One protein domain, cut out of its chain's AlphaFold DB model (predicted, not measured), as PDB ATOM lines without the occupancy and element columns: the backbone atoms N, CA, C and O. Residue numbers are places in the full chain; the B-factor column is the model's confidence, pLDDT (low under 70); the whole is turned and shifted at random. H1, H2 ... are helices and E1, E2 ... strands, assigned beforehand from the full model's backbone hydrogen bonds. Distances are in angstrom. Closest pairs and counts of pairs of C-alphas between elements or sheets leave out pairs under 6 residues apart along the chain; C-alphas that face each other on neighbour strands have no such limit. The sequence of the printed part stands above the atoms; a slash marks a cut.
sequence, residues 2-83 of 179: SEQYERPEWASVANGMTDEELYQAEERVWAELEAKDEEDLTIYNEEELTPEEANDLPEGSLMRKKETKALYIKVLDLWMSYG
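What this domain is: This is residues 2 to 83 of the 179 residues of the protein "TnpV protein" of Fretibacterium sp (UniProt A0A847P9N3). A small twisted sheet of four short strands forms the body, with the long helix H2 passing along one side of the domain and grazing the sheet chiefly by E3, and the short helix H3 grazing it from the other side of the domain. Before H1, residues 2 to 12 reach out to one end of the long axis, and residues 34 to 40, of which 34 belongs to H2, stick out near the other. The printed part has 82 residues, with three named helices and four named strands in the order H1 H2 E1 H3 E2 E3 E4; the class is mixed, with 41 residues in named elements. The sheet is mixed, in the order E1 E2 E3 E4. The whole is only just loose, close to compact, with a radius of gyration of the C-alphas of 14.3 A and spans of 48 by 28 by 20 A.

Where its parts are: H1 is residues 13 to 16, beginning at C-alpha 13 (-16.940, 7.783, -15.166). H2, residues 19 to 34, is 22.3 A long and ends at C-alpha 34 (-31.313, 1.581, -32.836). E1 is residues 43 to 45, H3 residues 51 to 56 and E2 residues 62 to 64. E3, residues 71 to 75, is 12.9 A long. E4, residues 78 to 81, is 9.8 A long and ends at C-alpha 81 (-19.355, 11.588, -32.300).

How they stand to each other: Edge strand E1 is parallel to E2, with N 44 and O 62 2.9 A apart, within hydrogen-bond range. E1, H3 and E2 form a strand-helix-strand unit, two parallel neighbour strands with a helix between, and its crossover is right-handed. E2, E3 and E4 form a meander, each strand the antiparallel neighbour of the one before. In the hairpin E2 and E3, N 63 and O 72 are 2.8 A apart; in the hairpin E3 and E4, N 73 and O 80 are 2.9 A apart. H2 is on the sheet but only grazes it, with residues 22 to 33; the closest C-alphas of H2 and E3, Glu 26 and Val 75, are 6.2 A apart. H3 is on the sheet but only grazes it, with residues 54 to 55. H1 is only just not on the sheet, with 4 pairs of C-alphas within 10 A. H1 and H2 are close but not clearly touching, with the C-alphas of Ala 14 and Leu 22 closest at 6.8 A. H2 and H3 are apart. In H2 and H3 every O i to N i+4 pair is within hydrogen-bond range; H1 is too short for such a pair.

The domain as a whole: The two C-alphas farthest apart, those of Ser 2 and Glu 39, are 48.8 A apart. The printed part has no cut, and no link between named elements is long. The mean pLDDT of the printed part is 86.3, and residues 2 to 5 are under 70.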
ATOM      1  N   SER A   2      -6.357  -2.368   0.828       46.44
ATOM      2  CA  SER A   2      -6.378  -1.431  -0.297       46.44
ATOM      3  C   SER A   2      -7.302  -0.279   0.086       46.44
ATOM      4  O   SER A   2      -8.469  -0.529   0.389       46.44
ATOM      5  N   GLU A   3      -6.780   0.946   0.132       54.12
ATOM      6  CA  GLU A   3      -7.616   2.148   0.165       54.12
ATOM      7  C   GLU A   3      -8.589   2.068  -1.014       54.12
ATOM      8  O   GLU A   3      -8.173   1.899  -2.161       54.12
ATOM      9  N   GLN A   4      -9.892   2.093  -0.726       59.78
ATOM     10  CA  GLN A   4     -10.901   2.276  -1.759       59.78
ATOM     11  C   GLN A   4     -10.689   3.680  -2.315       59.78
ATOM     12  O   GLN A   4     -10.941   4.669  -1.635       59.78
ATOM     13  N   TYR A   5     -10.133   3.757  -3.520       69.06
ATOM     14  CA  TYR A   5      -9.998   5.009  -4.242       69.06
ATOM     15  C   TYR A   5     -11.404   5.505  -4.600       69.06
ATOM     16  O   TYR A   5     -12.054   4.954  -5.486       69.06
ATOM     17  N   GLU A   6     -11.897   6.508  -3.873       72.25
ATOM     18  CA  GLU A   6     -13.136   7.204  -4.221       72.25
ATOM     19  C   GLU A   6     -12.865   8.148  -5.399       72.25
ATOM     20  O   GLU A   6     -11.984   9.010  -5.341       72.25
ATOM     21  N   ARG A   7     -13.610   7.960  -6.496       77.50
ATOM     22  CA  ARG A   7     -13.499   8.789  -7.699       77.50
ATOM     23  C   ARG A   7     -13.935  10.227  -7.368       77.50
ATOM     24  O   ARG A   7     -15.052  10.404  -6.890       77.50
ATOM     25  N   PRO A   8     -13.118  11.257  -7.652       80.94
ATOM     26  CA  PRO A   8     -13.541  12.646  -7.494       80.94
ATOM     27  C   PRO A   8     -14.764  12.981  -8.360       80.94
ATOM     28  O   PRO A   8     -14.851  12.512  -9.490       80.94
ATOM     29  N   GLU A   9     -15.649  13.862  -7.884       77.38
ATOM     30  CA  GLU A   9     -16.858  14.311  -8.613       77.38
ATOM     31  C   GLU A   9     -16.560  14.889 -10.008       77.38
ATOM     32  O   GLU A   9     -17.352  14.749 -10.930       77.38
ATOM     33  N   TRP A  10     -15.394  15.517 -10.190       79.75
ATOM     34  CA  TRP A  10     -14.980  16.081 -11.480       79.75
ATOM     35  C   TRP A  10     -14.418  15.036 -12.453       79.75
ATOM     36  O   TRP A  10     -14.242  15.331 -13.635       79.75
ATOM     37  N   ALA A  11     -14.045  13.854 -11.957       81.56
ATOM     38  CA  ALA A  11     -13.405  12.833 -12.765       81.56
ATOM     39  C   ALA A  11     -14.468  12.008 -13.490       81.56
ATOM     40  O   ALA A  11     -15.380  11.461 -12.870       81.56
ATOM     41  N   SER A  12     -14.291  11.897 -14.807       85.06
ATOM     42  CA  SER A  12     -15.206  11.163 -15.672       85.06
ATOM     43  C   SER A  12     -15.411   9.718 -15.225       85.06
ATOM     44  O   SER A  12     -14.475   9.074 -14.736       85.06
ATOM     45  N   VAL A  13     -16.623   9.193 -15.430       85.94
ATOM     46  CA  VAL A  13     -16.940   7.783 -15.166       85.94
ATOM     47  C   VAL A  13     -16.040   6.877 -16.001       85.94
ATOM     48  O   VAL A  13     -15.502   5.905 -15.469       85.94
ATOM     49  N   ALA A  14     -15.789   7.259 -17.253       85.69
ATOM     50  CA  ALA A  14     -14.957   6.513 -18.191       85.69
ATOM     51  C   ALA A  14     -13.489   6.369 -17.745       85.69
ATOM     52  O   ALA A  14     -12.854   5.365 -18.053       85.69
ATOM     53  N   ASN A  15     -12.940   7.313 -16.968       84.38
ATOM     54  CA  ASN A  15     -11.527   7.277 -16.551       84.38
ATOM     55  C   ASN A  15     -11.170   6.074 -15.654       84.38
ATOM     56  O   ASN A  15      -9.991   5.758 -15.501       84.38
ATOM     57  N   GLY A  16     -12.162   5.450 -15.012       83.38
ATOM     58  CA  GLY A  16     -11.978   4.272 -14.159       83.38
ATOM     59  C   GLY A  16     -12.334   2.946 -14.832       83.38
ATOM     60  O   GLY A  16     -12.248   1.913 -14.174       83.38
ATOM     61  N   MET A  17     -12.761   2.978 -16.096       89.62
ATOM     62  CA  MET A  17     -13.242   1.811 -16.832       89.62
ATOM     63  C   MET A  17     -12.134   1.213 -17.695       89.62
ATOM     64  O   MET A  17     -11.218   1.900 -18.149       89.62
ATOM     65  N   THR A  18     -12.219  -0.091 -17.914       92.00
ATOM     66  CA  THR A  18     -11.434  -0.778 -18.940       92.00
ATOM     67  C   THR A  18     -11.979  -0.462 -20.332       92.00
ATOM     68  O   THR A  18     -13.150  -0.117 -20.483       92.00
ATOM     69  N   ASP A  19     -11.145  -0.643 -21.361       89.94
ATOM     70  CA  ASP A  19     -11.572  -0.478 -22.755       89.94
ATOM     71  C   ASP A  19     -12.802  -1.346 -23.070       89.94
ATOM     72  O   ASP A  19     -13.745  -0.877 -23.696       89.94
ATOM     73  N   GLU A  20     -12.831  -2.590 -22.578       93.38
ATOM     74  CA  GLU A  20     -13.964  -3.502 -22.770       93.38
ATOM     75  C   GLU A  20     -15.252  -2.952 -22.147       93.38
ATOM     76  O   GLU A  20     -16.297  -2.951 -22.787       93.38
ATOM     77  N   GLU A  21     -15.197  -2.443 -20.916       92.94
ATOM     78  CA  GLU A  21     -16.376  -1.865 -20.261       92.94
ATOM     79  C   GLU A  21     -16.885  -0.615 -20.992       92.94
ATOM     80  O   GLU A  21     -18.098  -0.404 -21.059       92.94
ATOM     81  N   LEU A  22     -15.979   0.192 -21.556       89.75
ATOM     82  CA  LEU A  22     -16.340   1.342 -22.385       89.75
ATOM     83  C   LEU A  22     -17.060   0.882 -23.660       89.75
ATOM     84  O   LEU A  22     -18.156   1.361 -23.939       89.75
ATOM     85  N   TYR A  23     -16.496  -0.093 -24.380       89.56
ATOM     86  CA  TYR A  23     -17.112  -0.645 -25.589       89.56
ATOM     87  C   TYR A  23     -18.495  -1.238 -25.312       89.56
ATOM     88  O   TYR A  23     -19.430  -0.988 -26.065       89.56
ATOM     89  N   GLN A  24     -18.664  -1.965 -24.205       92.94
ATOM     90  CA  GLN A  24     -19.966  -2.518 -23.821       92.94
ATOM     91  C   GLN A  24     -20.990  -1.419 -23.484       92.94
ATOM     92  O   GLN A  24     -22.175  -1.549 -23.802       92.94
ATOM     93  N   ALA A  25     -20.558  -0.322 -22.848       92.00
ATOM     94  CA  ALA A  25     -21.425   0.828 -22.593       92.00
ATOM     95  C   ALA A  25     -21.851   1.506 -23.902       92.00
ATOM     96  O   ALA A  25     -23.036   1.802 -24.071       92.00
ATOM     97  N   GLU A  26     -20.914   1.691 -24.834       90.69
ATOM     98  CA  GLU A  26     -21.204   2.186 -26.177       90.69
ATOM     99  C   GLU A  26     -22.217   1.277 -26.884       90.69
ATOM    100  O   GLU A  26     -23.288   1.754 -27.256       90.69
ATOM    101  N   GLU A  27     -21.934  -0.023 -27.025       91.00
ATOM    102  CA  GLU A  27     -22.811  -0.983 -27.716       91.00
ATOM    103  C   GLU A  27     -24.230  -0.992 -27.146       91.00
ATOM    104  O   GLU A  27     -25.199  -1.002 -27.906       91.00
ATOM    105  N   ARG A  28     -24.375  -0.930 -25.818       94.19
ATOM    106  CA  ARG A  28     -25.690  -0.843 -25.179       94.19
ATOM    107  C   ARG A  28     -26.442   0.414 -25.609       94.19
ATOM    108  O   ARG A  28     -27.601   0.316 -26.005       94.19
ATOM    109  N   VAL A  29     -25.806   1.580 -25.526       91.62
ATOM    110  CA  VAL A  29     -26.438   2.858 -25.882       91.62
ATOM    111  C   VAL A  29     -26.792   2.894 -27.371       91.62
ATOM    112  O   VAL A  29     -27.866   3.370 -27.744       91.62
ATOM    113  N   TRP A  30     -25.926   2.340 -28.222       87.31
ATOM    114  CA  TRP A  30     -26.200   2.158 -29.645       87.31
ATOM    115  C   TRP A  30     -27.414   1.259 -29.879       87.31
ATOM    116  O   TRP A  30     -28.328   1.673 -30.588       87.31
ATOM    117  N   ALA A  31     -27.480   0.093 -29.236       89.19
ATOM    118  CA  ALA A  31     -28.596  -0.840 -29.372       89.19
ATOM    119  C   ALA A  31     -29.927  -0.243 -28.881       89.19
ATOM    120  O   ALA A  31     -30.961  -0.397 -29.530       89.19
ATOM    121  N   GLU A  32     -29.912   0.475 -27.752       89.69
ATOM    122  CA  GLU A  32     -31.085   1.194 -27.245       89.69
ATOM    123  C   GLU A  32     -31.563   2.252 -28.240       89.69
ATOM    124  O   GLU A  32     -32.767   2.433 -28.431       89.69
ATOM    125  N   LEU A  33     -30.632   2.964 -28.876       85.06
ATOM    126  CA  LEU A  33     -30.983   3.996 -29.831       85.06
ATOM    127  C   LEU A  33     -31.432   3.415 -31.171       85.06
ATOM    128  O   LEU A  33     -32.361   3.968 -31.749       85.06
ATOM    129  N   GLU A  34     -30.853   2.314 -31.646       83.69
ATOM    130  CA  GLU A  34     -31.313   1.581 -32.836       83.69
ATOM    131  C   GLU A  34     -32.731   1.027 -32.664       83.69
ATOM    132  O   GLU A  34     -33.495   0.992 -33.625       83.69
ATOM    133  N   ALA A  35     -33.112   0.656 -31.440       88.12
ATOM    134  CA  ALA A  35     -34.446   0.147 -31.139       88.12
ATOM    135  C   ALA A  35     -35.547   1.227 -31.107       88.12
ATOM    136  O   ALA A  35     -36.726   0.877 -31.090       88.12
ATOM    137  N   LYS A  36     -35.193   2.519 -31.058       85.56
ATOM    138  CA  LYS A  36     -36.168   3.623 -31.025       85.56
ATOM    139  C   LYS A  36     -36.707   3.933 -32.421       85.56
ATOM    140  O   LYS A  36     -35.957   3.909 -33.401       85.56
ATOM    141  N   ASP A  37     -37.961   4.350 -32.512       86.94
ATOM    142  CA  ASP A  37     -38.481   4.952 -33.739       86.94
ATOM    143  C   ASP A  37     -37.986   6.401 -33.898       86.94
ATOM    144  O   ASP A  37     -37.461   7.008 -32.963       86.94
ATOM    145  N   GLU A  38     -38.125   6.967 -35.103       83.00
ATOM    146  CA  GLU A  38     -37.723   8.355 -35.406       83.00
ATOM    147  C   GLU A  38     -38.390   9.368 -34.461       83.00
ATOM    148  O   GLU A  38     -37.756  10.322 -34.020       83.00
ATOM    149  N   GLU A  39     -39.659   9.141 -34.122       84.81
ATOM    150  CA  GLU A  39     -40.470  10.031 -33.282       84.81
ATOM    151  C   GLU A  39     -40.028  10.028 -31.809       84.81
ATOM    152  O   GLU A  39     -40.261  10.998 -31.089       84.81
ATOM    153  N   ASP A  40     -39.335   8.969 -31.385       86.38
ATOM    154  CA  ASP A  40     -38.841   8.794 -30.017       86.38
ATOM    155  C   ASP A  40     -37.403   9.314 -29.838       86.38
ATOM    156  O   ASP A  40     -36.846   9.296 -28.730       86.38
ATOM    157  N   LEU A  41     -36.767   9.781 -30.917       84.94
ATOM    158  CA  LEU A  41     -35.439  10.377 -30.855       84.94
ATOM    159  C   LEU A  41     -35.510  11.775 -30.238       84.94
ATOM    160  O   LEU A  41     -35.975  12.736 -30.845       84.94
ATOM    161  N   THR A  42     -34.967  11.915 -29.029       85.56
ATOM    162  CA  THR A  42     -34.779  13.231 -28.408       85.56
ATOM    163  C   THR A  42     -33.452  13.832 -28.863       85.56
ATOM    164  O   THR A  42     -32.381  13.312 -28.537       85.56
ATOM    165  N   ILE A  43     -33.528  14.929 -29.618       89.69
ATOM    166  CA  ILE A  43     -32.366  15.653 -30.142       89.69
ATOM    167  C   ILE A  43     -32.355  17.061 -29.564       89.69
ATOM    168  O   ILE A  43     -33.253  17.856 -29.830       89.69
ATOM    169  N   TYR A  44     -31.302  17.381 -28.826       92.75
ATOM    170  CA  TYR A  44     -31.069  18.710 -28.280       92.75
ATOM    171  C   TYR A  44     -30.146  19.511 -29.194       92.75
ATOM    172  O   TYR A  44     -29.212  18.955 -29.780       92.75
ATOM    173  N   ASN A  45     -30.351  20.823 -29.307       91.81
ATOM    174  CA  ASN A  45     -29.373  21.688 -29.962       91.81
ATOM    175  C   ASN A  45     -28.402  22.253 -28.923       91.81
ATOM    176  O   ASN A  45     -28.814  22.759 -27.885       91.81
ATOM    177  N   GLU A  46     -27.103  22.225 -29.225       92.69
ATOM    178  CA  GLU A  46     -26.055  22.775 -28.347       92.69
ATOM    179  C   GLU A  46     -26.302  24.256 -28.005       92.69
ATOM    180  O   GLU A  46     -25.987  24.713 -26.915       92.69
ATOM    181  N   GLU A  47     -26.893  25.014 -28.928       92.44
ATOM    182  CA  GLU A  47     -27.225  26.431 -28.736       92.44
ATOM    183  C   GLU A  47     -28.368  26.692 -27.741       92.44
ATOM    184  O   GLU A  47     -28.552  27.837 -27.329       92.44
ATOM    185  N   GLU A  48     -29.111  25.651 -27.365       92.50
ATOM    186  CA  GLU A  48     -30.251  25.704 -26.442       92.50
ATOM    187  C   GLU A  48     -29.895  25.193 -25.039       92.50
ATOM    188  O   GLU A  48     -30.729  25.276 -24.142       92.50
ATOM    189  N   LEU A  49     -28.675  24.680 -24.847       92.62
ATOM    190  CA  LEU A  49     -28.221  24.076 -23.599       92.62
ATOM    191  C   LEU A  49     -27.062  24.860 -22.986       92.62
ATOM    192  O   LEU A  49     -26.118  25.275 -23.662       92.62
ATOM    193  N   THR A  50     -27.087  24.997 -21.668       93.88
ATOM    194  CA  THR A  50     -25.885  25.295 -20.887       93.88
ATOM    195  C   THR A  50     -24.995  24.047 -20.769       93.88
ATOM    196  O   THR A  50     -25.473  22.920 -20.924       93.88
ATOM    197  N   PRO A  51     -23.691  24.203 -20.461       89.94
ATOM    198  CA  PRO A  51     -22.814  23.053 -20.232       89.94
ATOM    199  C   PRO A  51     -23.296  22.113 -19.117       89.94
ATOM    200  O   PRO A  51     -23.088  20.909 -19.206       89.94
ATOM    201  N   GLU A  52     -23.939  22.656 -18.080       90.31
ATOM    202  CA  GLU A  52     -24.494  21.881 -16.965       90.31
ATOM    203  C   GLU A  52     -25.700  21.051 -17.423       90.31
ATOM    204  O   GLU A  52     -25.685  19.833 -17.284       90.31
ATOM    205  N   GLU A  53     -26.663  21.667 -18.116       93.44
ATOM    206  CA  GLU A  53     -27.821  20.949 -18.669       93.44
ATOM    207  C   GLU A  53     -27.399  19.830 -19.630       93.44
ATOM    208  O   GLU A  53     -27.934  18.726 -19.560       93.44
ATOM    209  N   ALA A  54     -26.402  20.074 -20.491       91.50
ATOM    210  CA  ALA A  54     -25.858  19.048 -21.380       91.50
ATOM    211  C   ALA A  54     -25.237  17.869 -20.599       91.50
ATOM    212  O   ALA A  54     -25.409  16.700 -20.970       91.50
ATOM    213  N   ASN A  55     -24.543  18.153 -19.495       89.81
ATOM    214  CA  ASN A  55     -23.960  17.140 -18.612       89.81
ATOM    215  C   ASN A  55     -25.002  16.388 -17.776       89.81
ATOM    216  O   ASN A  55     -24.740  15.244 -17.409       89.81
ATOM    217  N   ASP A  56     -26.198  16.939 -17.597       91.75
ATOM    218  CA  ASP A  56     -27.293  16.298 -16.858       91.75
ATOM    219  C   ASP A  56     -28.274  15.521 -17.749       91.75
ATOM    220  O   ASP A  56     -29.117  14.775 -17.249       91.75
ATOM    221  N   LEU A  57     -28.158  15.638 -19.078       93.06
ATOM    222  CA  LEU A  57     -28.986  14.860 -20.007       93.06
ATOM    223  C   LEU A  57     -28.868  13.342 -19.772       93.06
ATOM    224  O   LEU A  57     -27.783  12.859 -19.436       93.06
ATOM    225  N   PRO A  58     -29.936  12.562 -20.004       92.25
ATOM    226  CA  PRO A  58     -29.862  11.115 -19.875       92.25
ATOM    227  C   PRO A  58     -28.928  10.508 -20.926       92.25
ATOM    228  O   PRO A  58     -28.762  11.040 -22.029       92.25
ATOM    229  N   GLU A  59     -28.335   9.368 -20.593       91.12
ATOM    230  CA  GLU A  59     -27.558   8.573 -21.541       91.12
ATOM    231  C   GLU A  59     -28.413   8.177 -22.759       91.12
ATOM    232  O   GLU A  59     -29.631   8.007 -22.659       91.12
ATOM    233  N   GLY A  60     -27.795   8.112 -23.938       89.06
ATOM    234  CA  GLY A  60     -28.489   7.926 -25.213       89.06
ATOM    235  C   GLY A  60     -29.185   9.181 -25.750       89.06
ATOM    236  O   GLY A  60     -29.778   9.123 -26.828       89.06
ATOM    237  N   SER A  61     -29.106  10.322 -25.053       91.88
ATOM    238  CA  SER A  61     -29.520  11.611 -25.623       91.88
ATOM    239  C   SER A  61     -28.652  11.977 -26.819       91.88
ATOM    240  O   SER A  61     -27.435  11.768 -26.802       91.88
ATOM    241  N   LEU A  62     -29.270  12.583 -27.833       91.75
ATOM    242  CA  LEU A  62     -28.561  13.129 -28.982       91.75
ATOM    243  C   LEU A  62     -28.394  14.638 -28.835       91.75
ATOM    244  O   LEU A  62     -29.335  15.346 -28.483       91.75
ATOM    245  N   MET A  63     -27.214  15.146 -29.171       92.00
ATOM    246  CA  MET A  63     -26.931  16.576 -29.228       92.00
ATOM    247  C   MET A  63     -26.429  16.964 -30.613       92.00
ATOM    248  O   MET A  63     -25.524  16.343 -31.173       92.00
ATOM    249  N   ARG A  64     -26.988  18.037 -31.163       89.94
ATOM    250  CA  ARG A  64     -26.564  18.639 -32.422       89.94
ATOM    251  C   ARG A  64     -25.642  19.815 -32.152       89.94
ATOM    252  O   ARG A  64     -26.061  20.820 -31.578       89.94
ATOM    253  N   LYS A  65     -24.406  19.720 -32.638       88.94
ATOM    254  CA  LYS A  65     -23.421  20.800 -32.514       88.94
ATOM    255  C   LYS A  65     -23.843  22.018 -33.337       88.94
ATOM    256  O   LYS A  65     -24.215  21.874 -34.504       88.94
ATOM    257  N   LYS A  66     -23.715  23.222 -32.788       85.25
ATOM    258  CA  LYS A  66     -24.117  24.487 -33.420       85.25
ATOM    259  C   LYS A  66     -23.447  24.713 -34.776       85.25
ATOM    260  O   LYS A  66     -24.123  25.004 -35.761       85.25
ATOM    261  N   GLU A  67     -22.124  24.578 -34.826       80.50
ATOM    262  CA  GLU A  67     -21.318  24.971 -35.991       80.50
ATOM    263  C   GLU A  67     -21.348  23.932 -37.112       80.50
ATOM    264  O   GLU A  67     -21.567  24.254 -38.276       80.50
ATOM    265  N   THR A  68     -21.113  22.668 -36.761       78.44
ATOM    266  CA  THR A  68     -20.969  21.588 -37.743       78.44
ATOM    267  C   THR A  68     -22.297  20.921 -38.072       78.44
ATOM    268  O   THR A  68     -22.378  20.203 -39.068       78.44
ATOM    269  N   LYS A  69     -23.320  21.122 -37.224       78.12
ATOM    270  CA  LYS A  69     -24.578  20.364 -37.224       78.12
ATOM    271  C   LYS A  69     -24.353  18.843 -37.165       78.12
ATOM    272  O   LYS A  69     -25.216  18.076 -37.581       78.12
ATOM    273  N   ALA A  70     -23.193  18.413 -36.658       81.44
ATOM    274  CA  ALA A  70     -22.893  17.012 -36.391       81.44
ATOM    275  C   ALA A  70     -23.670  16.539 -35.159       81.44
ATOM    276  O   ALA A  70     -23.874  17.319 -34.224       81.44
ATOM    277  N   LEU A  71     -24.084  15.275 -35.176       87.12
ATOM    278  CA  LEU A  71     -24.746  14.636 -34.048       87.12
ATOM    279  C   LEU A  71     -23.710  13.984 -33.134       87.12
ATOM    280  O   LEU A  71     -22.739  13.378 -33.592       87.12
ATOM    281  N   TYR A  72     -23.947  14.128 -31.841       90.06
ATOM    282  CA  TYR A  72     -23.226  13.470 -30.768       90.06
ATOM    283  C   TYR A  72     -24.218  12.673 -29.937       90.06
ATOM    284  O   TYR A  72     -25.363  13.092 -29.782       90.06
ATOM    285  N   ILE A  73     -23.770  11.546 -29.406       91.56
ATOM    286  CA  ILE A  73     -24.542  10.714 -28.492       91.56
ATOM    287  C   ILE A  73     -23.897  10.763 -27.119       91.56
ATOM    288  O   ILE A  73     -22.667  10.797 -27.000       91.56
ATOM    289  N   LYS A  74     -24.735  10.791 -26.089       93.88
ATOM    290  CA  LYS A  74     -24.265  10.705 -24.718       93.88
ATOM    291  C   LYS A  74     -24.065   9.250 -24.323       93.88
ATOM    292  O   LYS A  74     -25.034   8.497 -24.282       93.88
ATOM    293  N   VAL A  75     -22.828   8.879 -24.025       92.75
ATOM    294  CA  VAL A  75     -22.457   7.571 -23.474       92.75
ATOM    295  C   VAL A  75     -21.761   7.846 -22.154       92.75
ATOM    296  O   VAL A  75     -20.773   8.579 -22.122       92.75
ATOM    297  N   LEU A  76     -22.294   7.306 -21.061       91.75
ATOM    298  CA  LEU A  76     -21.900   7.663 -19.701       91.75
ATOM    299  C   LEU A  76     -21.977   9.193 -19.501       91.75
ATOM    300  O   LEU A  76     -23.026   9.810 -19.690       91.75
ATOM    301  N   ASP A  77     -20.861   9.815 -19.136       89.19
ATOM    302  CA  ASP A  77     -20.685  11.258 -18.994       89.19
ATOM    303  C   ASP A  77     -19.956  11.900 -20.193       89.19
ATOM    304  O   ASP A  77     -19.563  13.065 -20.137       89.19
ATOM    305  N   LEU A  78     -19.779  11.160 -21.292       91.12
ATOM    306  CA  LEU A  78     -19.066  11.605 -22.487       91.12
ATOM    307  C   LEU A  78     -20.012  11.883 -23.658       91.12
ATOM    308  O   LEU A  78     -20.983  11.171 -23.907       91.12
ATOM    309  N   TRP A  79     -19.657  12.905 -24.440       91.81
ATOM    310  CA  TRP A  79     -20.252  13.169 -25.746       91.81
ATOM    311  C   TRP A  79     -19.382  12.573 -26.841       91.81
ATOM    312  O   TRP A  79     -18.291  13.070 -27.133       91.81
ATOM    313  N   MET A  80     -19.887  11.531 -27.483       88.50
ATOM    314  CA  MET A  80     -19.191  10.854 -28.566       88.50
ATOM    315  C   MET A  80     -19.757  11.254 -29.916       88.50
ATOM    316  O   MET A  80     -20.964  11.449 -30.055       88.50
ATOM    317  N   SER A  81     -18.893  11.374 -30.928       84.56
ATOM    318  CA  SER A  81     -19.355  11.588 -32.300       84.56
ATOM    319  C   SER A  81     -20.261  10.439 -32.712       84.56
ATOM    320  O   SER A  81     -19.878   9.275 -32.589       84.56
ATOM    321  N   TYR A  82     -21.438  10.771 -33.218       73.00
ATOM    322  CA  TYR A  82     -22.443   9.779 -33.529       73.00
ATOM    323  C   TYR A  82     -22.473   9.506 -35.037       73.00
ATOM    324  O   TYR A  82     -22.818  10.376 -35.840       73.00
ATOM    325  N   GLY A  83     -22.067   8.290 -35.405       70.69
ATOM    326  CA  GLY A  83     -22.000   7.788 -36.777       70.69
ATOM    327  C   GLY A  83     -20.609   7.911 -37.422       70.69
ATOM    328  O   GLY A  83     -19.787   8.737 -37.014       70.69
TER     329      GLY A  83